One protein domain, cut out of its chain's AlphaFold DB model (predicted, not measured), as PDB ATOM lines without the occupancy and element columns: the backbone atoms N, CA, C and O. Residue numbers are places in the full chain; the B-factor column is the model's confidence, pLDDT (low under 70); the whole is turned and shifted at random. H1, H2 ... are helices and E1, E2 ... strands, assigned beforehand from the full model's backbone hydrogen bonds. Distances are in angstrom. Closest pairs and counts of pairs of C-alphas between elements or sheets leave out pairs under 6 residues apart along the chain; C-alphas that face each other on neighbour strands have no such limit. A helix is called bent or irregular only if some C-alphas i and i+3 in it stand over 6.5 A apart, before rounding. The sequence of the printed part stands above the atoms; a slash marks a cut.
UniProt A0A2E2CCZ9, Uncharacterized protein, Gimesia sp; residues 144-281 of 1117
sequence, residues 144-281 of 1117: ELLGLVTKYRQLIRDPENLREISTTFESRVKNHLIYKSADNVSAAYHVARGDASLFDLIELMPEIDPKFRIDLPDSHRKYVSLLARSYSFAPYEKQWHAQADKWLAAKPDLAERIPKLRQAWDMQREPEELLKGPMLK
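What this domain is: This is residues 144 to 281 of the 1117 residues of an uncharacterized protein of Gimesia sp (UniProt A0A2E2CCZ9). A body of three helices, H3, H4 and H5, has a small strand hairpin, E1 and E2, at one end and a long arm at the other, where H1 and H2 follow one another and H7 runs back beside them. Short H6 sits at the turn from H5 into H7, and short H8 ends the arm near the start of H1. The printed part has 138 residues and is mostly helix, in the order H1 H2 H3 H4 E1 E2 H5 H6 H7 H8, with E1 and E2 antiparallel. It is loose, with a radius of gyration of the C-alphas of 17.8 A, and only just elongated, spanning 62 by 31 by 24 A.

Where its parts are: Look first at E1, residues 213 to 215, and E2, residues 223 to 225. Before them come H4, residues 198 to 208, and H3, residues 182 to 193. After them H5, residues 231 to 249, runs 26.7 A from C-alpha 231 at (-1.783, -7.671, 22.727), with a kink of 66 degrees near residue 238. H6 is residues 252 to 255; H7, residues 258 to 276, covers 25.2 A with a kink of 30 degrees near residue 268; H8, residues 278 to 281, ends at (12.284, -22.816, 57.079). Find C-alpha 144 at (5.799, -20.223, 65.972), where H1, residues 144 to 156, begins; H2, residues 159 to 173, is 20.6 A long. H4 is irregular, only just, with C-alphas 203 and 206 6.8 A apart; H5 is irregular, with C-alphas 235 and 238 7.6 A apart.

How they stand to each other: In the hairpin, N 214 and O 224 are within hydrogen-bond range at 3.2 A. The closest C-alphas of H4 and E1 are those of Pro 206 and Arg 213, 5.0 A. H3, the hub, touches H4 about perpendicular at 78 degrees, closest at Ala 187 and Asp 200, 4.5 A between C-alphas. H4 touches H5 at a steep tilt of 49 degrees, closest C-alphas Ile 208 and Trp 247, 6.3 A. H2 and H7 touch, opposite ways at a steep tilt of 40 degrees, closest C-alphas Leu 162 and Ala 264, 6.2 A. H7 touches H1 with residues 267 to 274 alone, closest C-alphas Tyr 152 and Pro 271, 5.6 A. H1, H2 and H3 have every O i to N i+4 pair within hydrogen-bond range; H4 has 5 of 7, H5 10 of 15 and H7 13 of 15; H6 and H8 are too short for such a pair.

The domain as a whole: The two farthest C-alphas, of Glu 144 and Pro 217, are 63.1 A apart. The printed part has no cut and no long link. Its mean pLDDT is 73.6; residues 216 to 224, 227 to 236 and 267 to 281 are among those under 70.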
ATOM      1  N   GLU A 144       5.800 -21.223  67.045       67.56
ATOM      2  CA  GLU A 144       5.799 -20.223  65.972       67.56
ATOM      3  C   GLU A 144       4.998 -20.747  64.772       67.56
ATOM      4  O   GLU A 144       4.095 -20.062  64.279       67.56
ATOM      5  N   LEU A 145       5.242 -21.998  64.366       68.44
ATOM      6  CA  LEU A 145       4.502 -22.669  63.295       68.44
ATOM      7  C   LEU A 145       3.022 -22.862  63.655       68.44
ATOM      8  O   LEU A 145       2.153 -22.563  62.835       68.44
ATOM      9  N   LEU A 146       2.716 -23.290  64.884       77.69
ATOM     10  CA  LEU A 146       1.349 -23.414  65.393       77.69
ATOM     11  C   LEU A 146       0.620 -22.069  65.358       77.69
ATOM     12  O   LEU A 146      -0.535 -22.009  64.933       77.69
ATOM     13  N   GLY A 147       1.285 -20.988  65.779       72.88
ATOM     14  CA  GLY A 147       0.735 -19.634  65.745       72.88
ATOM     15  C   GLY A 147       0.404 -19.178  64.323       72.88
ATOM     16  O   GLY A 147      -0.690 -18.665  64.077       72.88
ATOM     17  N   LEU A 148       1.303 -19.437  63.368       68.81
ATOM     18  CA  LEU A 148       1.119 -19.109  61.951       68.81
ATOM     19  C   LEU A 148       0.008 -19.941  61.297       68.81
ATOM     20  O   LEU A 148      -0.869 -19.373  60.648       68.81
ATOM     21  N   VAL A 149      -0.011 -21.263  61.504       73.44
ATOM     22  CA  VAL A 149      -1.052 -22.164  60.973       73.44
ATOM     23  C   VAL A 149      -2.416 -21.855  61.591       73.44
ATOM     24  O   VAL A 149      -3.425 -21.872  60.887       73.44
ATOM     25  N   THR A 150      -2.473 -21.526  62.882       75.50
ATOM     26  CA  THR A 150      -3.715 -21.118  63.557       75.50
ATOM     27  C   THR A 150      -4.227 -19.794  62.999       75.50
ATOM     28  O   THR A 150      -5.402 -19.713  62.633       75.50
ATOM     29  N   LYS A 151      -3.349 -18.789  62.847       71.56
ATOM     30  CA  LYS A 151      -3.684 -17.508  62.209       71.56
ATOM     31  C   LYS A 151      -4.179 -17.733  60.773       71.56
ATOM     32  O   LYS A 151      -5.219 -17.209  60.397       71.56
ATOM     33  N   TYR A 152      -3.504 -18.586  60.005       69.38
ATOM     34  CA  TYR A 152      -3.894 -18.957  58.644       69.38
ATOM     35  C   TYR A 152      -5.274 -19.632  58.580       69.38
ATOM     36  O   TYR A 152      -6.144 -19.196  57.830       69.38
ATOM     37  N   ARG A 153      -5.506 -20.670  59.397       73.94
ATOM     38  CA  ARG A 153      -6.784 -21.403  59.475       73.94
ATOM     39  C   ARG A 153      -7.943 -20.504  59.910       73.94
ATOM     40  O   ARG A 153      -9.065 -20.729  59.470       73.94
ATOM     41  N   GLN A 154      -7.685 -19.507  60.756       71.62
ATOM     42  CA  GLN A 154      -8.666 -18.487  61.131       71.62
ATOM     43  C   GLN A 154      -8.971 -17.545  59.960       71.62
ATOM     44  O   GLN A 154     -10.142 -17.336  59.657       71.62
ATOM     45  N   LEU A 155      -7.946 -17.061  59.252       65.44
ATOM     46  CA  LEU A 155      -8.099 -16.151  58.110       65.44
ATOM     47  C   LEU A 155      -8.864 -16.784  56.931       65.44
ATOM     48  O   LEU A 155      -9.686 -16.121  56.307       65.44
ATOM     49  N   ILE A 156      -8.666 -18.078  56.646       61.66
ATOM     50  CA  ILE A 156      -9.407 -18.787  55.579       61.66
ATOM     51  C   ILE A 156     -10.824 -19.231  55.995       61.66
ATOM     52  O   ILE A 156     -11.635 -19.568  55.133       61.66
ATOM     53  N   ARG A 157     -11.128 -19.253  57.303       60.94
ATOM     54  CA  ARG A 157     -12.457 -19.567  57.869       60.94
ATOM     55  C   ARG A 157     -13.356 -18.339  58.036       60.94
ATOM     56  O   ARG A 157     -14.481 -18.494  58.501       60.94
ATOM     57  N   ASP A 158     -12.915 -17.171  57.569       59.88
ATOM     58  CA  ASP A 158     -13.703 -15.933  57.500       59.88
ATOM     59  C   ASP A 158     -14.265 -15.619  56.076       59.88
ATOM     60  O   ASP A 158     -14.242 -14.466  55.636       59.88
ATOM     61  N   PRO A 159     -14.749 -16.599  55.266       55.12
ATOM     62  CA  PRO A 159     -15.212 -16.322  53.906       55.12
ATOM     63  C   PRO A 159     -16.581 -15.631  53.864       55.12
ATOM     64  O   PRO A 159     -16.972 -15.159  52.793       55.12
ATOM     65  N   GLU A 160     -17.321 -15.560  54.980       55.94
ATOM     66  CA  GLU A 160     -18.638 -14.911  55.009       55.94
ATOM     67  C   GLU A 160     -18.524 -13.403  54.743       55.94
ATOM     68  O   GLU A 160     -19.233 -12.896  53.871       55.94
ATOM     69  N   ASN A 161     -17.545 -12.720  55.348       62.41
ATOM     70  CA  ASN A 161     -17.308 -11.293  55.103       62.41
ATOM     71  C   ASN A 161     -16.884 -11.008  53.659       62.41
ATOM     72  O   ASN A 161     -17.370 -10.075  53.028       62.41
ATOM     73  N   LEU A 162     -15.993 -11.818  53.092       69.12
ATOM     74  CA  LEU A 162     -15.493 -11.598  51.739       69.12
ATOM     75  C   LEU A 162     -16.543 -11.901  50.670       69.12
ATOM     76  O   LEU A 162     -16.659 -11.147  49.701       69.12
ATOM     77  N   ARG A 163     -17.280 -13.009  50.806       71.69
ATOM     78  CA  ARG A 163     -18.351 -13.352  49.867       71.69
ATOM     79  C   ARG A 163     -19.404 -12.253  49.874       71.69
ATOM     80  O   ARG A 163     -19.855 -11.852  48.802       71.69
ATOM     81  N   GLU A 164     -19.734 -11.722  51.048       78.25
ATOM     82  CA  GLU A 164     -20.632 -10.581  51.193       78.25
ATOM     83  C   GLU A 164     -20.048  -9.303  50.564       78.25
ATOM     84  O   GLU A 164     -20.718  -8.683  49.737       78.25
ATOM     85  N   ILE A 165     -18.795  -8.932  50.862       79.88
ATOM     86  CA  ILE A 165     -18.117  -7.747  50.298       79.88
ATOM     87  C   ILE A 165     -18.022  -7.837  48.769       79.88
ATOM     88  O   ILE A 165     -18.296  -6.853  48.084       79.88
ATOM     89  N   SER A 166     -17.691  -9.013  48.237       80.50
ATOM     90  CA  SER A 166     -17.542  -9.289  46.803       80.50
ATOM     91  C   SER A 166     -18.878  -9.246  46.075       80.50
ATOM     92  O   SER A 166     -19.028  -8.491  45.120       80.50
ATOM     93  N   THR A 167     -19.885  -9.962  46.585       83.62
ATOM     94  CA  THR A 167     -21.246  -9.947  46.020       83.62
ATOM     95  C   THR A 167     -21.835  -8.535  46.078       83.62
ATOM     96  O   THR A 167     -22.484  -8.078  45.137       83.62
ATOM     97  N   THR A 168     -21.566  -7.799  47.163       84.38
ATOM     98  CA  THR A 168     -21.992  -6.403  47.319       84.38
ATOM     99  C   THR A 168     -21.266  -5.478  46.344       84.38
ATOM    100  O   THR A 168     -21.909  -4.618  45.742       84.38
ATOM    101  N   PHE A 169     -19.953  -5.643  46.155       90.00
ATOM    102  CA  PHE A 169     -19.176  -4.875  45.182       90.00
ATOM    103  C   PHE A 169     -19.672  -5.138  43.756       90.00
ATOM    104  O   PHE A 169     -20.044  -4.190  43.067       90.00
ATOM    105  N   GLU A 170     -19.775  -6.404  43.342       88.31
ATOM    106  CA  GLU A 170     -20.291  -6.809  42.028       88.31
ATOM    107  C   GLU A 170     -21.722  -6.302  41.790       88.31
ATOM    108  O   GLU A 170     -22.068  -5.870  40.689       88.31
ATOM    109  N   SER A 171     -22.571  -6.306  42.822       89.06
ATOM    110  CA  SER A 171     -23.926  -5.759  42.727       89.06
ATOM    111  C   SER A 171     -23.944  -4.237  42.566       89.06
ATOM    112  O   SER A 171     -24.831  -3.719  41.888       89.06
ATOM    113  N   ARG A 172     -23.016  -3.508  43.198       88.38
ATOM    114  CA  ARG A 172     -22.952  -2.039  43.134       88.38
ATOM    115  C   ARG A 172     -22.272  -1.553  41.862       88.38
ATOM    116  O   ARG A 172     -22.784  -0.638  41.225       88.38
ATOM    117  N   VAL A 173     -21.174  -2.185  41.445       89.88
ATOM    118  CA  VAL A 173     -20.419  -1.786  40.247       89.88
ATOM    119  C   VAL A 173     -21.280  -1.893  38.987       89.88
ATOM    120  O   VAL A 173     -21.221  -1.010  38.137       89.88
ATOM    121  N   LYS A 174     -22.213  -2.860  38.940       88.88
ATOM    122  CA  LYS A 174     -23.267  -2.964  37.911       88.88
ATOM    123  C   LYS A 174     -24.086  -1.685  37.710       88.88
ATOM    124  O   LYS A 174     -24.704  -1.539  36.662       88.88
ATOM    125  N   ASN A 175     -24.158  -0.778  38.684       89.00
ATOM    126  CA  ASN A 175     -24.890   0.486  38.546       89.00
ATOM    127  C   ASN A 175     -24.056   1.611  37.922       89.00
ATOM    128  O   ASN A 175     -24.631   2.607  37.493       89.00
ATOM    129  N   HIS A 176     -22.734   1.441  37.850       87.06
ATOM    130  CA  HIS A 176     -21.792   2.424  37.301       87.06
ATOM    131  C   HIS A 176     -21.260   2.047  35.932       87.06
ATOM    132  O   HIS A 176     -20.789   2.925  35.211       87.06
ATOM    133  N   LEU A 177     -21.329   0.760  35.597       85.75
ATOM    134  CA  LEU A 177     -21.039   0.270  34.263       85.75
ATOM    135  C   LEU A 177     -22.155   0.702  33.317       85.75
ATOM    136  O   LEU A 177     -23.348   0.556  33.597       85.75
ATOM    137  N   ILE A 178     -21.739   1.210  32.171       80.25
ATOM    138  CA  ILE A 178     -22.585   1.482  31.029       80.25
ATOM    139  C   ILE A 178     -23.188   0.162  30.524       80.25
ATOM    140  O   ILE A 178     -24.380   0.131  30.210       80.25
ATOM    141  N   TYR A 179     -22.424  -0.943  30.549       73.25
ATOM    142  CA  TYR A 179     -22.924  -2.292  30.263       73.25
ATOM    143  C   TYR A 179     -22.795  -3.240  31.455       73.25
ATOM    144  O   TYR A 179     -21.731  -3.467  32.018       73.25
ATOM    145  N   LYS A 180     -23.918  -3.870  31.813       82.88
ATOM    146  CA  LYS A 180     -24.028  -4.767  32.975       82.88
ATOM    147  C   LYS A 180     -23.739  -6.240  32.634       82.88
ATOM    148  O   LYS A 180     -24.418  -7.123  33.163       82.88
ATOM    149  N   SER A 181     -22.824  -6.511  31.700       79.75
ATOM    150  CA  SER A 181     -22.410  -7.879  31.335       79.75
ATOM    151  C   SER A 181     -21.646  -8.543  32.485       79.75
ATOM    152  O   SER A 181     -21.126  -7.868  33.373       79.75
ATOM    153  N   ALA A 182     -21.598  -9.878  32.492       78.62
ATOM    154  CA  ALA A 182     -20.795 -10.609  33.471       78.62
ATOM    155  C   ALA A 182     -19.302 -10.274  33.320       78.62
ATOM    156  O   ALA A 182     -18.625 -10.088  34.326       78.62
ATOM    157  N   ASP A 183     -18.845 -10.107  32.080       76.75
ATOM    158  CA  ASP A 183     -17.441  -9.882  31.751       76.75
ATOM    159  C   ASP A 183     -16.959  -8.504  32.243       76.75
ATOM    160  O   ASP A 183     -16.015  -8.427  33.020       76.75
ATOM    161  N   ASN A 184     -17.703  -7.420  31.978       82.44
ATOM    162  CA  ASN A 184     -17.364  -6.071  32.463       82.44
ATOM    163  C   ASN A 184     -17.415  -5.966  33.994       82.44
ATOM    164  O   ASN A 184     -16.641  -5.226  34.604       82.44
ATOM    165  N   VAL A 185     -18.335  -6.699  34.628       87.88
ATOM    166  CA  VAL A 185     -18.413  -6.788  36.092       87.88
ATOM    167  C   VAL A 185     -17.204  -7.534  36.643       87.88
ATOM    168  O   VAL A 185     -16.623  -7.069  37.621       87.88
ATOM    169  N   SER A 186     -16.804  -8.638  36.004       84.75
ATOM    170  CA  SER A 186     -15.606  -9.396  36.367       84.75
ATOM    171  C   SER A 186     -14.353  -8.541  36.194       84.75
ATOM    172  O   SER A 186     -13.584  -8.402  37.137       84.75
ATOM    173  N   ALA A 187     -14.196  -7.868  35.055       85.38
ATOM    174  CA  ALA A 187     -13.073  -6.984  34.770       85.38
ATOM    175  C   ALA A 187     -12.966  -5.833  35.788       85.38
ATOM    176  O   ALA A 187     -11.912  -5.614  36.387       85.38
ATOM    177  N   ALA A 188     -14.073  -5.128  36.064       88.75
ATOM    178  CA  ALA A 188     -14.112  -4.058  37.067       88.75
ATOM    179  C   ALA A 188     -13.767  -4.566  38.470       88.75
ATOM    180  O   ALA A 188     -13.130  -3.866  39.261       88.75
ATOM    181  N   TYR A 189     -14.193  -5.787  38.774       88.44
ATOM    182  CA  TYR A 189     -13.863  -6.457  40.010       88.44
ATOM    183  C   TYR A 189     -12.371  -6.794  40.064       88.44
ATOM    184  O   TYR A 189     -11.718  -6.312  40.980       88.44
ATOM    185  N   HIS A 190     -11.783  -7.464  39.072       84.94
ATOM    186  CA  HIS A 190     -10.336  -7.731  39.004       84.94
ATOM    187  C   HIS A 190      -9.477  -6.463  39.151       84.94
ATOM    188  O   HIS A 190      -8.504  -6.420  39.911       84.94
ATOM    189  N   VAL A 191      -9.883  -5.359  38.521       86.94
ATOM    190  CA  VAL A 191      -9.204  -4.067  38.700       86.94
ATOM    191  C   VAL A 191      -9.326  -3.568  40.142       86.94
ATOM    192  O   VAL A 191      -8.322  -3.210  40.758       86.94
ATOM    193  N   ALA A 192     -10.530  -3.568  40.719       85.75
ATOM    194  CA  ALA A 192     -10.756  -3.075  42.080       85.75
ATOM    195  C   ALA A 192      -9.946  -3.841  43.135       85.75
ATOM    196  O   ALA A 192      -9.501  -3.253  44.124       85.75
ATOM    197  N   ARG A 193      -9.727  -5.133  42.894       82.06
ATOM    198  CA  ARG A 193      -8.918  -6.041  43.709       82.06
ATOM    199  C   ARG A 193      -7.406  -5.868  43.522       82.06
ATOM    200  O   ARG A 193      -6.640  -6.294  44.381       82.06
ATOM    201  N   GLY A 194      -6.980  -5.266  42.410       77.31
ATOM    202  CA  GLY A 194      -5.572  -5.120  42.045       77.31
ATOM    203  C   GLY A 194      -4.939  -6.407  41.502       77.31
ATOM    204  O   GLY A 194      -3.784  -6.682  41.821       77.31
ATOM    205  N   ASP A 195      -5.687  -7.228  40.753       75.31
ATOM    206  CA  ASP A 195      -5.194  -8.431  40.049       75.31
ATOM    207  C   ASP A 195      -5.594  -8.497  38.563       75.31
ATOM    208  O   ASP A 195      -5.476  -9.551  37.943       75.31
ATOM    209  N   ALA A 196      -6.048  -7.385  37.983       77.06
ATOM    210  CA  ALA A 196      -6.465  -7.326  36.584       77.06
ATOM    211  C   ALA A 196      -5.348  -7.688  35.599       77.06
ATOM    212  O   ALA A 196      -4.237  -7.167  35.678       77.06
ATOM    213  N   SER A 197      -5.697  -8.527  34.627       77.06
ATOM    214  CA  SER A 197      -4.899  -8.765  33.432       77.06
ATOM    215  C   SER A 197      -5.036  -7.611  32.431       77.06
ATOM    216  O   SER A 197      -5.974  -6.809  32.487       77.06
ATOM    217  N   LEU A 198      -4.147  -7.571  31.434       69.94
ATOM    218  CA  LEU A 198      -4.284  -6.649  30.303       69.94
ATOM    219  C   LEU A 198      -5.638  -6.810  29.587       69.94
ATOM    220  O   LEU A 198      -6.191  -5.824  29.106       69.94
ATOM    221  N   PHE A 199      -6.195  -8.025  29.546       74.88
ATOM    222  CA  PHE A 199      -7.513  -8.275  28.962       74.88
ATOM    223  C   PHE A 199      -8.632  -7.620  29.786       74.88
ATOM    224  O   PHE A 199      -9.466  -6.926  29.212       74.88
ATOM    225  N   ASP A 200      -8.591  -7.741  31.117       83.06
ATOM    226  CA  ASP A 200      -9.555  -7.088  32.015       83.06
ATOM    227  C   ASP A 200      -9.509  -5.559  31.862       83.06
ATOM    228  O   ASP A 200     -10.537  -4.885  31.821       83.06
ATOM    229  N   LEU A 201      -8.309  -4.987  31.716       83.06
ATOM    230  CA  LEU A 201      -8.159  -3.557  31.447       83.06
ATOM    231  C   LEU A 201      -8.744  -3.158  30.090       83.06
ATOM    232  O   LEU A 201      -9.456  -2.159  30.013       83.06
ATOM    233  N   ILE A 202      -8.469  -3.929  29.031       80.31
ATOM    234  CA  ILE A 202      -9.009  -3.720  27.675       80.31
ATOM    235  C   ILE A 202     -10.540  -3.762  27.676       80.31
ATOM    236  O   ILE A 202     -11.188  -2.957  27.000       80.31
ATOM    237  N   GLU A 203     -11.112  -4.696  28.427       83.12
ATOM    238  CA  GLU A 203     -12.552  -4.882  28.557       83.12
ATOM    239  C   GLU A 203     -13.212  -3.744  29.343       83.12
ATOM    240  O   GLU A 203     -14.296  -3.286  28.973       83.12
ATOM    241  N   LEU A 204     -12.523  -3.219  30.362       87.38
ATOM    242  CA  LEU A 204     -13.003  -2.115  31.190       87.38
ATOM    243  C   LEU A 204     -12.775  -0.726  30.568       87.38
ATOM    244  O   LEU A 204     -13.493   0.216  30.898       87.38
ATOM    245  N   MET A 205     -11.809  -0.552  29.659       87.06
ATOM    246  CA  MET A 205     -11.517   0.757  29.045       87.06
ATOM    247  C   MET A 205     -12.745   1.438  28.403       87.06
ATOM    248  O   MET A 205     -12.923   2.635  28.628       87.06
ATOM    249  N   PRO A 206     -13.632   0.738  27.670       83.62
ATOM    250  CA  PRO A 206     -14.890   1.295  27.157       83.62
ATOM    251  C   PRO A 206     -15.860   1.826  28.228       83.62
ATOM    252  O   PRO A 206     -16.694   2.681  27.927       83.62
ATOM    253  N   GLU A 207     -15.760   1.336  29.466       86.12
ATOM    254  CA  GLU A 207     -16.544   1.791  30.628       86.12
ATOM    255  C   GLU A 207     -15.933   3.041  31.283       86.12
ATOM    256  O   GLU A 207     -16.637   3.876  31.863       86.12
ATOM    257  N   ILE A 208     -14.609   3.182  31.171       89.00
ATOM    258  CA  ILE A 208     -13.826   4.297  31.713       89.00
ATOM    259  C   ILE A 208     -13.838   5.491  30.761       89.00
ATOM    260  O   ILE A 208     -14.058   6.625  31.192       89.00
ATOM    261  N   ASP A 209     -13.624   5.236  29.472       85.31
ATOM    262  CA  ASP A 209     -13.605   6.237  28.415       85.31
ATOM    263  C   ASP A 209     -14.480   5.775  27.233       85.31
ATOM    264  O   ASP A 209     -14.058   4.954  26.406       85.31
ATOM    265  N   PRO A 210     -15.698   6.341  27.105       79.69
ATOM    266  CA  PRO A 210     -16.633   5.999  26.037       79.69
ATOM    267  C   PRO A 210     -16.082   6.217  24.623       79.69
ATOM    268  O   PRO A 210     -16.674   5.726  23.663       79.69
ATOM    269  N   LYS A 211     -14.963   6.937  24.438       76.25
ATOM    270  CA  LYS A 211     -14.346   7.071  23.111       76.25
ATOM    271  C   LYS A 211     -13.816   5.736  22.577       76.25
ATOM    272  O   LYS A 211     -13.738   5.598  21.359       76.25
ATOM    273  N   PHE A 212     -13.503   4.781  23.462       76.62
ATOM    274  CA  PHE A 212     -13.058   3.420  23.136       76.62
ATOM    275  C   PHE A 212     -14.204   2.450  22.835       76.62
ATOM    276  O   PHE A 212     -13.983   1.252  22.649       76.62
ATOM    277  N   ARG A 213     -15.433   2.969  22.768       78.06
ATOM    278  CA  ARG A 213     -16.653   2.206  22.553       78.06
ATOM    279  C   ARG A 213     -17.294   2.533  21.208       78.06
ATOM    280  O   ARG A 213     -17.395   3.704  20.832       78.06
ATOM    281  N   ILE A 214     -17.823   1.507  20.535       72.62
ATOM    282  CA  ILE A 214     -18.822   1.685  19.476       72.62
ATOM    283  C   ILE A 214     -20.123   0.946  19.803       72.62
ATOM    284  O   ILE A 214     -20.126  -0.268  20.004       72.62
ATOM    285  N   ASP A 215     -21.228   1.694  19.779       71.69
ATOM    286  CA  ASP A 215     -22.585   1.190  20.001       71.69
ATOM    287  C   ASP A 215     -23.195   0.694  18.686       71.69
ATOM    288  O   ASP A 215     -23.337   1.467  17.731       71.69
ATOM    289  N   LEU A 216     -23.557  -0.592  18.630       64.44
ATOM    290  CA  LEU A 216     -24.205  -1.191  17.463       64.44
ATOM    291  C   LEU A 216     -25.738  -1.043  17.529       64.44
ATOM    292  O   LEU A 216     -26.308  -1.140  18.616       64.44
ATOM    293  N   PRO A 217     -26.417  -0.838  16.382       55.81
ATOM    294  CA  PRO A 217     -27.864  -0.606  16.344       55.81
ATOM    295  C   PRO A 217     -28.721  -1.832  16.708       55.81
ATOM    296  O   PRO A 217     -29.862  -1.645  17.121       55.81
ATOM    297  N   ASP A 218     -28.179  -3.055  16.640       53.47
ATOM    298  CA  ASP A 218     -28.924  -4.285  16.933       53.47
ATOM    299  C   ASP A 218     -28.348  -5.040  18.138       53.47
ATOM    300  O   ASP A 218     -27.210  -5.513  18.149       53.47
ATOM    301  N   SER A 219     -29.213  -5.194  19.141       42.94
ATOM    302  CA  SER A 219     -28.995  -5.667  20.512       42.94
ATOM    303  C   SER A 219     -28.469  -4.599  21.479       42.94
ATOM    304  O   SER A 219     -27.327  -4.155  21.424       42.94
ATOM    305  N   HIS A 220     -29.288  -4.275  22.481       45.03
ATOM    306  CA  HIS A 220     -28.947  -3.444  23.644       45.03
ATOM    307  C   HIS A 220     -27.781  -3.996  24.511       45.03
ATOM    308  O   HIS A 220     -27.650  -3.611  25.671       45.03
ATOM    309  N   ARG A 221     -26.967  -4.945  24.015       51.84
ATOM    310  CA  ARG A 221     -25.971  -5.695  24.799       51.84
ATOM    311  C   ARG A 221     -24.648  -6.020  24.089       51.84
ATOM    312  O   ARG A 221     -23.837  -6.705  24.699       51.84
ATOM    313  N   LYS A 222     -24.392  -5.570  22.852       58.47
ATOM    314  CA  LYS A 222     -23.093  -5.795  22.184       58.47
ATOM    315  C   LYS A 222     -22.512  -4.487  21.651       58.47
ATOM    316  O   LYS A 222     -22.870  -4.042  20.565       58.47
ATOM    317  N   TYR A 223     -21.627  -3.872  22.432       67.88
ATOM    318  CA  TYR A 223     -20.702  -2.861  21.924       67.88
ATOM    319  C   TYR A 223     -19.438  -3.563  21.413       67.88
ATOM    320  O   TYR A 223     -19.111  -4.665  21.854       67.88
ATOM    321  N   VAL A 224     -18.727  -2.933  20.485       65.31
ATOM    322  CA  VAL A 224     -17.394  -3.392  20.075       65.31
ATOM    323  C   VAL A 224     -16.379  -2.529  20.808       65.31
ATOM    324  O   VAL A 224     -16.387  -1.303  20.663       65.31
ATOM    325  N   SER A 225     -15.541  -3.155  21.637       70.94
ATOM    326  CA  SER A 225     -14.367  -2.472  22.181       70.94
ATOM    327  C   SER A 225     -13.418  -2.183  21.025       70.94
ATOM    328  O   SER A 225     -13.037  -3.101  20.300       70.94
ATOM    329  N   LEU A 226     -13.000  -0.923  20.879       70.06
ATOM    330  CA  LEU A 226     -11.972  -0.524  19.907       70.06
ATOM    331  C   LEU A 226     -10.609  -1.197  20.163       70.06
ATOM    332  O   LEU A 226      -9.692  -1.060  19.359       70.06
ATOM    333  N   LEU A 227     -10.479  -1.897  21.293       69.50
ATOM    334  CA  LEU A 227      -9.260  -2.514  21.803       69.50
ATOM    335  C   LEU A 227      -9.314  -4.053  21.791       69.50
ATOM    336  O   LEU A 227      -8.293  -4.710  22.008       69.50
ATOM    337  N   ALA A 228     -10.490  -4.647  21.560       57.97
ATOM    338  CA  ALA A 228     -10.685  -6.091  21.625       57.97
ATOM    339  C   ALA A 228     -10.102  -6.762  20.380       57.97
ATOM    340  O   ALA A 228     -10.825  -6.934  19.404       57.97
ATOM    341  N   ARG A 229      -8.799  -7.093  20.423       53.22
ATOM    342  CA  ARG A 229      -8.096  -8.164  19.666       53.22
ATOM    343  C   ARG A 229      -6.571  -7.982  19.570       53.22
ATOM    344  O   ARG A 229      -5.940  -8.761  18.864       53.22
ATOM    345  N   SER A 230      -5.951  -7.028  20.274       52.53
ATOM    346  CA  SER A 230      -4.498  -6.829  20.159       52.53
ATOM    347  C   SER A 230      -3.755  -6.812  21.494       52.53
ATOM    348  O   SER A 230      -4.012  -5.982  22.360       52.53
ATOM    349  N   TYR A 231      -2.758  -7.691  21.628       49.09
ATOM    350  CA  TYR A 231      -1.783  -7.671  22.727       49.09
ATOM    351  C   TYR A 231      -0.753  -6.532  22.586       49.09
ATOM    352  O   TYR A 231       0.062  -6.318  23.483       49.09
ATOM    353  N   SER A 232      -0.808  -5.750  21.497       53.06
ATOM    354  CA  SER A 232       0.074  -4.598  21.249       53.06
ATOM    355  C   SER A 232      -0.070  -3.461  22.269       53.06
ATOM    356  O   SER A 232       0.684  -2.492  22.208       53.06
ATOM    357  N   PHE A 233      -1.026  -3.550  23.199       59.31
ATOM    358  CA  PHE A 233      -1.316  -2.515  24.194       59.31
ATOM    359  C   PHE A 233      -0.614  -2.706  25.546       59.31
ATOM    360  O   PHE A 233      -0.772  -1.859  26.424       59.31
ATOM    361  N   ALA A 234       0.219  -3.742  25.703       58.53
ATOM    362  CA  ALA A 234       1.026  -3.952  26.911       58.53
ATOM    363  C   ALA A 234       1.820  -2.702  27.377       58.53
ATOM    364  O   ALA A 234       1.849  -2.438  28.577       58.53
ATOM    365  N   PRO A 235       2.384  -1.847  26.491       58.47
ATOM    366  CA  PRO A 235       3.073  -0.625  26.923       58.47
ATOM    367  C   PRO A 235       2.200   0.392  27.687       58.47
ATOM    368  O   PRO A 235       2.740   1.257  28.378       58.47
ATOM    369  N   TYR A 236       0.868   0.315  27.573       64.81
ATOM    370  CA  TYR A 236      -0.079   1.247  28.205       64.81
ATOM    371  C   TYR A 236      -0.679   0.721  29.519       64.81
ATOM    372  O   TYR A 236      -1.354   1.475  30.222       64.81
ATOM    373  N   GLU A 237      -0.391  -0.528  29.891       73.88
ATOM    374  CA  GLU A 237      -0.968  -1.238  31.042       73.88
ATOM    375  C   GLU A 237      -0.896  -0.425  32.344       73.88
ATOM    376  O   GLU A 237      -1.910  -0.186  33.002       73.88
ATOM    377  N   LYS A 238       0.283   0.120  32.675       74.44
ATOM    378  CA  LYS A 238       0.485   0.939  33.885       74.44
ATOM    379  C   LYS A 238      -0.398   2.192  33.912       74.44
ATOM    380  O   LYS A 238      -0.895   2.583  34.968       74.44
ATOM    381  N   GLN A 239      -0.581   2.846  32.762       79.00
ATOM    382  CA  GLN A 239      -1.429   4.036  32.658       79.00
ATOM    383  C   GLN A 239      -2.910   3.667  32.769       79.00
ATOM    384  O   GLN A 239      -3.681   4.407  33.377       79.00
ATOM    385  N   TRP A 240      -3.303   2.525  32.209       84.19
ATOM    386  CA  TRP A 240      -4.676   2.031  32.239       84.19
ATOM    387  C   TRP A 240      -5.104   1.558  33.621       84.19
ATOM    388  O   TRP A 240      -6.194   1.927  34.050       84.19
ATOM    389  N   HIS A 241      -4.235   0.878  34.371       82.88
ATOM    390  CA  HIS A 241      -4.479   0.608  35.790       82.88
ATOM    391  C   HIS A 241      -4.748   1.898  36.569       82.88
ATOM    392  O   HIS A 241      -5.739   1.989  37.286       82.88
ATOM    393  N   ALA A 242      -3.918   2.931  36.383       84.56
ATOM    394  CA  ALA A 242      -4.103   4.207  37.072       84.56
ATOM    395  C   ALA A 242      -5.425   4.902  36.692       84.56
ATOM    396  O   ALA A 242      -6.087   5.499  37.543       84.56
ATOM    397  N   GLN A 243      -5.829   4.831  35.420       88.31
ATOM    398  CA  GLN A 243      -7.107   5.377  34.955       88.31
ATOM    399  C   GLN A 243      -8.302   4.596  35.506       88.31
ATOM    400  O   GLN A 243      -9.275   5.209  35.947       88.31
ATOM    401  N   ALA A 244      -8.215   3.269  35.525       88.75
ATOM    402  CA  ALA A 244      -9.257   2.398  36.039       88.75
ATOM    403  C   ALA A 244      -9.436   2.558  37.557       88.75
ATOM    404  O   ALA A 244     -10.559   2.733  38.030       88.75
ATOM    405  N   ASP A 245      -8.335   2.642  38.306       86.38
ATOM    406  CA  ASP A 245      -8.340   2.944  39.739       86.38
ATOM    407  C   ASP A 245      -8.959   4.314  40.028       86.38
ATOM    408  O   ASP A 245      -9.792   4.454  40.925       86.38
ATOM    409  N   LYS A 246      -8.610   5.332  39.232       90.19
ATOM    410  CA  LYS A 246      -9.200   6.670  39.349       90.19
ATOM    411  C   LYS A 246     -10.700   6.664  39.038       90.19
ATOM    412  O   LYS A 246     -11.460   7.347  39.721       90.19
ATOM    413  N   TRP A 247     -11.130   5.910  38.027       92.12
ATOM    414  CA  TRP A 247     -12.543   5.776  37.664       92.12
ATOM    415  C   TRP A 247     -13.350   5.090  38.767       92.12
ATOM    416  O   TRP A 247     -14.413   5.586  39.141       92.12
ATOM    417  N   LEU A 248     -12.818   4.004  39.333       89.00
ATOM    418  CA  LEU A 248     -13.408   3.284  40.458       89.00
ATOM    419  C   LEU A 248     -13.509   4.170  41.711       89.00
ATOM    420  O   LEU A 248     -14.568   4.241  42.337       89.00
ATOM    421  N   ALA A 249     -12.442   4.905  42.042       85.44
ATOM    422  CA  ALA A 249     -12.411   5.832  43.176       85.44
ATOM    423  C   ALA A 249     -13.364   7.030  43.011       85.44
ATOM    424  O   ALA A 249     -13.793   7.620  44.001       85.44
ATOM    425  N   ALA A 250     -13.731   7.385  41.776       88.88
ATOM    426  CA  ALA A 250     -14.690   8.449  41.497       88.88
ATOM    427  C   ALA A 250     -16.158   8.043  41.753       88.88
ATOM    428  O   ALA A 250     -17.037   8.902  41.677       88.88
ATOM    429  N   LYS A 251     -16.454   6.763  42.039       90.88
ATOM    430  CA  LYS A 251     -17.818   6.277  42.327       90.88
ATOM    431  C   LYS A 251     -18.058   6.228  43.845       90.88
ATOM    432  O   LYS A 251     -17.456   5.385  44.506       90.88
ATOM    433  N   PRO A 252     -18.926   7.077  44.430       80.69
ATOM    434  CA  PRO A 252     -19.016   7.249  45.889       80.69
ATOM    435  C   PRO A 252     -19.349   5.974  46.685       80.69
ATOM    436  O   PRO A 252     -18.815   5.750  47.767       80.69
ATOM    437  N   ASP A 253     -20.208   5.113  46.147       81.94
ATOM    438  CA  ASP A 253     -20.662   3.849  46.741       81.94
ATOM    439  C   ASP A 253     -19.694   2.669  46.532       81.94
ATOM    440  O   ASP A 253     -19.847   1.641  47.211       81.94
ATOM    441  N   LEU A 254     -18.710   2.821  45.632       85.62
ATOM    442  CA  LEU A 254     -17.574   1.910  45.451       85.62
ATOM    443  C   LEU A 254     -16.323   2.405  46.186       85.62
ATOM    444  O   LEU A 254     -15.593   1.588  46.730       85.62
ATOM    445  N   ALA A 255     -16.088   3.717  46.261       79.75
ATOM    446  CA  ALA A 255     -14.895   4.334  46.846       79.75
ATOM    447  C   ALA A 255     -14.668   3.941  48.312       79.75
ATOM    448  O   ALA A 255     -13.539   3.692  48.719       79.75
ATOM    449  N   GLU A 256     -15.738   3.809  49.100       77.38
ATOM    450  CA  GLU A 256     -15.665   3.333  50.490       77.38
ATOM    451  C   GLU A 256     -15.479   1.803  50.588       77.38
ATOM    452  O   GLU A 256     -15.090   1.261  51.624       77.38
ATOM    453  N   ARG A 257     -15.785   1.080  49.505       80.44
ATOM    454  CA  ARG A 257     -15.763  -0.387  49.437       80.44
ATOM    455  C   ARG A 257     -14.481  -0.927  48.833       80.44
ATOM    456  O   ARG A 257     -14.075  -1.997  49.250       80.44
ATOM    457  N   ILE A 258     -13.834  -0.211  47.920       84.12
ATOM    458  CA  ILE A 258     -12.572  -0.632  47.303       84.12
ATOM    459  C   ILE A 258     -11.488  -0.838  48.365       84.12
ATOM    460  O   ILE A 258     -10.890  -1.905  48.344       84.12
ATOM    461  N   PRO A 259     -11.270   0.058  49.351       83.31
ATOM    462  CA  PRO A 259     -10.333  -0.209  50.438       83.31
ATOM    463  C   PRO A 259     -10.736  -1.418  51.278       83.31
ATOM    464  O   PRO A 259      -9.868  -2.186  51.648       83.31
ATOM    465  N   LYS A 260     -12.035  -1.635  51.534       80.94
ATOM    466  CA  LYS A 260     -12.534  -2.812  52.275       80.94
ATOM    467  C   LYS A 260     -12.372  -4.108  51.476       80.94
ATOM    468  O   LYS A 260     -12.089  -5.141  52.059       80.94
ATOM    469  N   LEU A 261     -12.540  -4.054  50.155       80.94
ATOM    470  CA  LEU A 261     -12.354  -5.171  49.231       80.94
ATOM    471  C   LEU A 261     -10.870  -5.495  49.064       80.94
ATOM    472  O   LEU A 261     -10.504  -6.657  49.157       80.94
ATOM    473  N   ARG A 262     -10.027  -4.475  48.867       82.25
ATOM    474  CA  ARG A 262      -8.568  -4.604  48.845       82.25
ATOM    475  C   ARG A 262      -8.068  -5.109  50.181       82.25
ATOM    476  O   ARG A 262      -7.383  -6.099  50.178       82.25
ATOM    477  N   GLN A 263      -8.515  -4.559  51.308       78.38
ATOM    478  CA  GLN A 263      -8.177  -5.063  52.639       78.38
ATOM    479  C   GLN A 263      -8.653  -6.504  52.848       78.38
ATOM    480  O   GLN A 263      -7.887  -7.306  53.353       78.38
ATOM    481  N   ALA A 264      -9.876  -6.866  52.448       72.56
ATOM    482  CA  ALA A 264     -10.369  -8.244  52.552       72.56
ATOM    483  C   ALA A 264      -9.583  -9.211  51.651       72.56
ATOM    484  O   ALA A 264      -9.368 -10.364  52.020       72.56
ATOM    485  N   TRP A 265      -9.121  -8.748  50.488       69.88
ATOM    486  CA  TRP A 265      -8.242  -9.522  49.619       69.88
ATOM    487  C   TRP A 265      -6.792  -9.542  50.034       69.88
ATOM    488  O   TRP A 265      -6.153 -10.571  49.891       69.88
ATOM    489  N   ASP A 266      -6.282  -8.465  50.592       70.19
ATOM    490  CA  ASP A 266      -4.976  -8.398  51.212       70.19
ATOM    491  C   ASP A 266      -4.986  -9.292  52.451       70.19
ATOM    492  O   ASP A 266      -4.023 -10.001  52.660       70.19
ATOM    493  N   MET A 267      -6.100  -9.408  53.184       66.44
ATOM    494  CA  MET A 267      -6.321 -10.413  54.236       66.44
ATOM    495  C   MET A 267      -6.481 -11.845  53.703       66.44
ATOM    496  O   MET A 267      -6.402 -12.783  54.490       66.44
ATOM    497  N   GLN A 268      -6.695 -12.048  52.398       61.94
ATOM    498  CA  GLN A 268      -6.606 -13.363  51.743       61.94
ATOM    499  C   GLN A 268      -5.232 -13.646  51.124       61.94
ATOM    500  O   GLN A 268      -4.792 -14.795  51.114       61.94
ATOM    501  N   ARG A 269      -4.524 -12.608  50.673       60.47
ATOM    502  CA  ARG A 269      -3.131 -12.661  50.218       60.47
ATOM    503  C   ARG A 269      -2.152 -12.723  51.388       60.47
ATOM    504  O   ARG A 269      -1.111 -13.338  51.247       60.47
ATOM    505  N   GLU A 270      -2.487 -12.165  52.548       61.34
ATOM    506  CA  GLU A 270      -1.732 -12.251  53.804       61.34
ATOM    507  C   GLU A 270      -1.564 -13.721  54.221       61.34
ATOM    508  O   GLU A 270      -0.447 -14.111  54.527       61.34
ATOM    509  N   PRO A 271      -2.590 -14.588  54.132       54.94
ATOM    510  CA  PRO A 271      -2.450 -16.036  54.146       54.94
ATOM    511  C   PRO A 271      -1.404 -16.560  53.151       54.94
ATOM    512  O   PRO A 271      -0.555 -17.345  53.551       54.94
ATOM    513  N   GLU A 272      -1.396 -16.133  51.884       54.03
ATOM    514  CA  GLU A 272      -0.355 -16.538  50.921       54.03
ATOM    515  C   GLU A 272       1.046 -16.006  51.263       54.03
ATOM    516  O   GLU A 272       2.030 -16.692  51.001       54.03
ATOM    517  N   GLU A 273       1.164 -14.811  51.841       56.59
ATOM    518  CA  GLU A 273       2.428 -14.235  52.308       56.59
ATOM    519  C   GLU A 273       2.930 -14.912  53.590       56.59
ATOM    520  O   GLU A 273       4.121 -15.185  53.708       56.59
ATOM    521  N   LEU A 274       2.033 -15.283  54.511       55.53
ATOM    522  CA  LEU A 274       2.319 -16.107  55.692       55.53
ATOM    523  C   LEU A 274       2.855 -17.485  55.272       55.53
ATOM    524  O   LEU A 274       3.813 -17.980  55.866       55.53
ATOM    525  N   LEU A 275       2.301 -18.056  54.197       52.56
ATOM    526  CA  LEU A 275       2.755 -19.306  53.577       52.56
ATOM    527  C   LEU A 275       4.056 -19.163  52.758       52.56
ATOM    528  O   LEU A 275       4.778 -20.148  52.585       52.56
ATOM    529  N   LYS A 276       4.361 -17.962  52.246       49.41
ATOM    530  CA  LYS A 276       5.627 -17.608  51.565       49.41
ATOM    531  C   LYS A 276       6.713 -17.107  52.540       49.41
ATOM    532  O   LYS A 276       7.856 -16.936  52.126       49.41
ATOM    533  N   GLY A 277       6.362 -16.867  53.806       53.88
ATOM    534  CA  GLY A 277       7.225 -16.368  54.880       53.88
ATOM    535  C   GLY A 277       7.939 -17.476  55.685       53.88
ATOM    536  O   GLY A 277       8.168 -18.565  55.155       53.88
ATOM    537  N   PRO A 278       8.316 -17.240  56.965       47.62
ATOM    538  CA  PRO A 278       9.160 -18.140  57.771       47.62
ATOM    539  C   PRO A 278       8.621 -19.570  57.966       47.62
ATOM    540  O   PRO A 278       9.405 -20.446  58.325       47.62
ATOM    541  N   MET A 279       7.352 -19.849  57.623       48.97
ATOM    542  CA  MET A 279       6.823 -21.217  57.460       48.97
ATOM    543  C   MET A 279       7.716 -22.110  56.578       48.97
ATOM    544  O   MET A 279       7.761 -23.321  56.784       48.97
ATOM    545  N   LEU A 280       8.442 -21.535  55.611       50.84
ATOM    546  CA  LEU A 280       9.287 -22.283  54.675       50.84
ATOM    547  C   LEU A 280      10.543 -22.887  55.305       50.84
ATOM    548  O   LEU A 280      11.031 -23.877  54.765       50.84
ATOM    549  N   LYS A 281      11.026 -22.368  56.448       50.56
ATOM    550  CA  LYS A 281      12.284 -22.816  57.079       50.56
ATOM    551  C   LYS A 281      12.315 -24.324  57.361       50.56
ATOM    552  O   LYS A 281      13.391 -24.915  57.371       50.56
TER     553      LYS A 281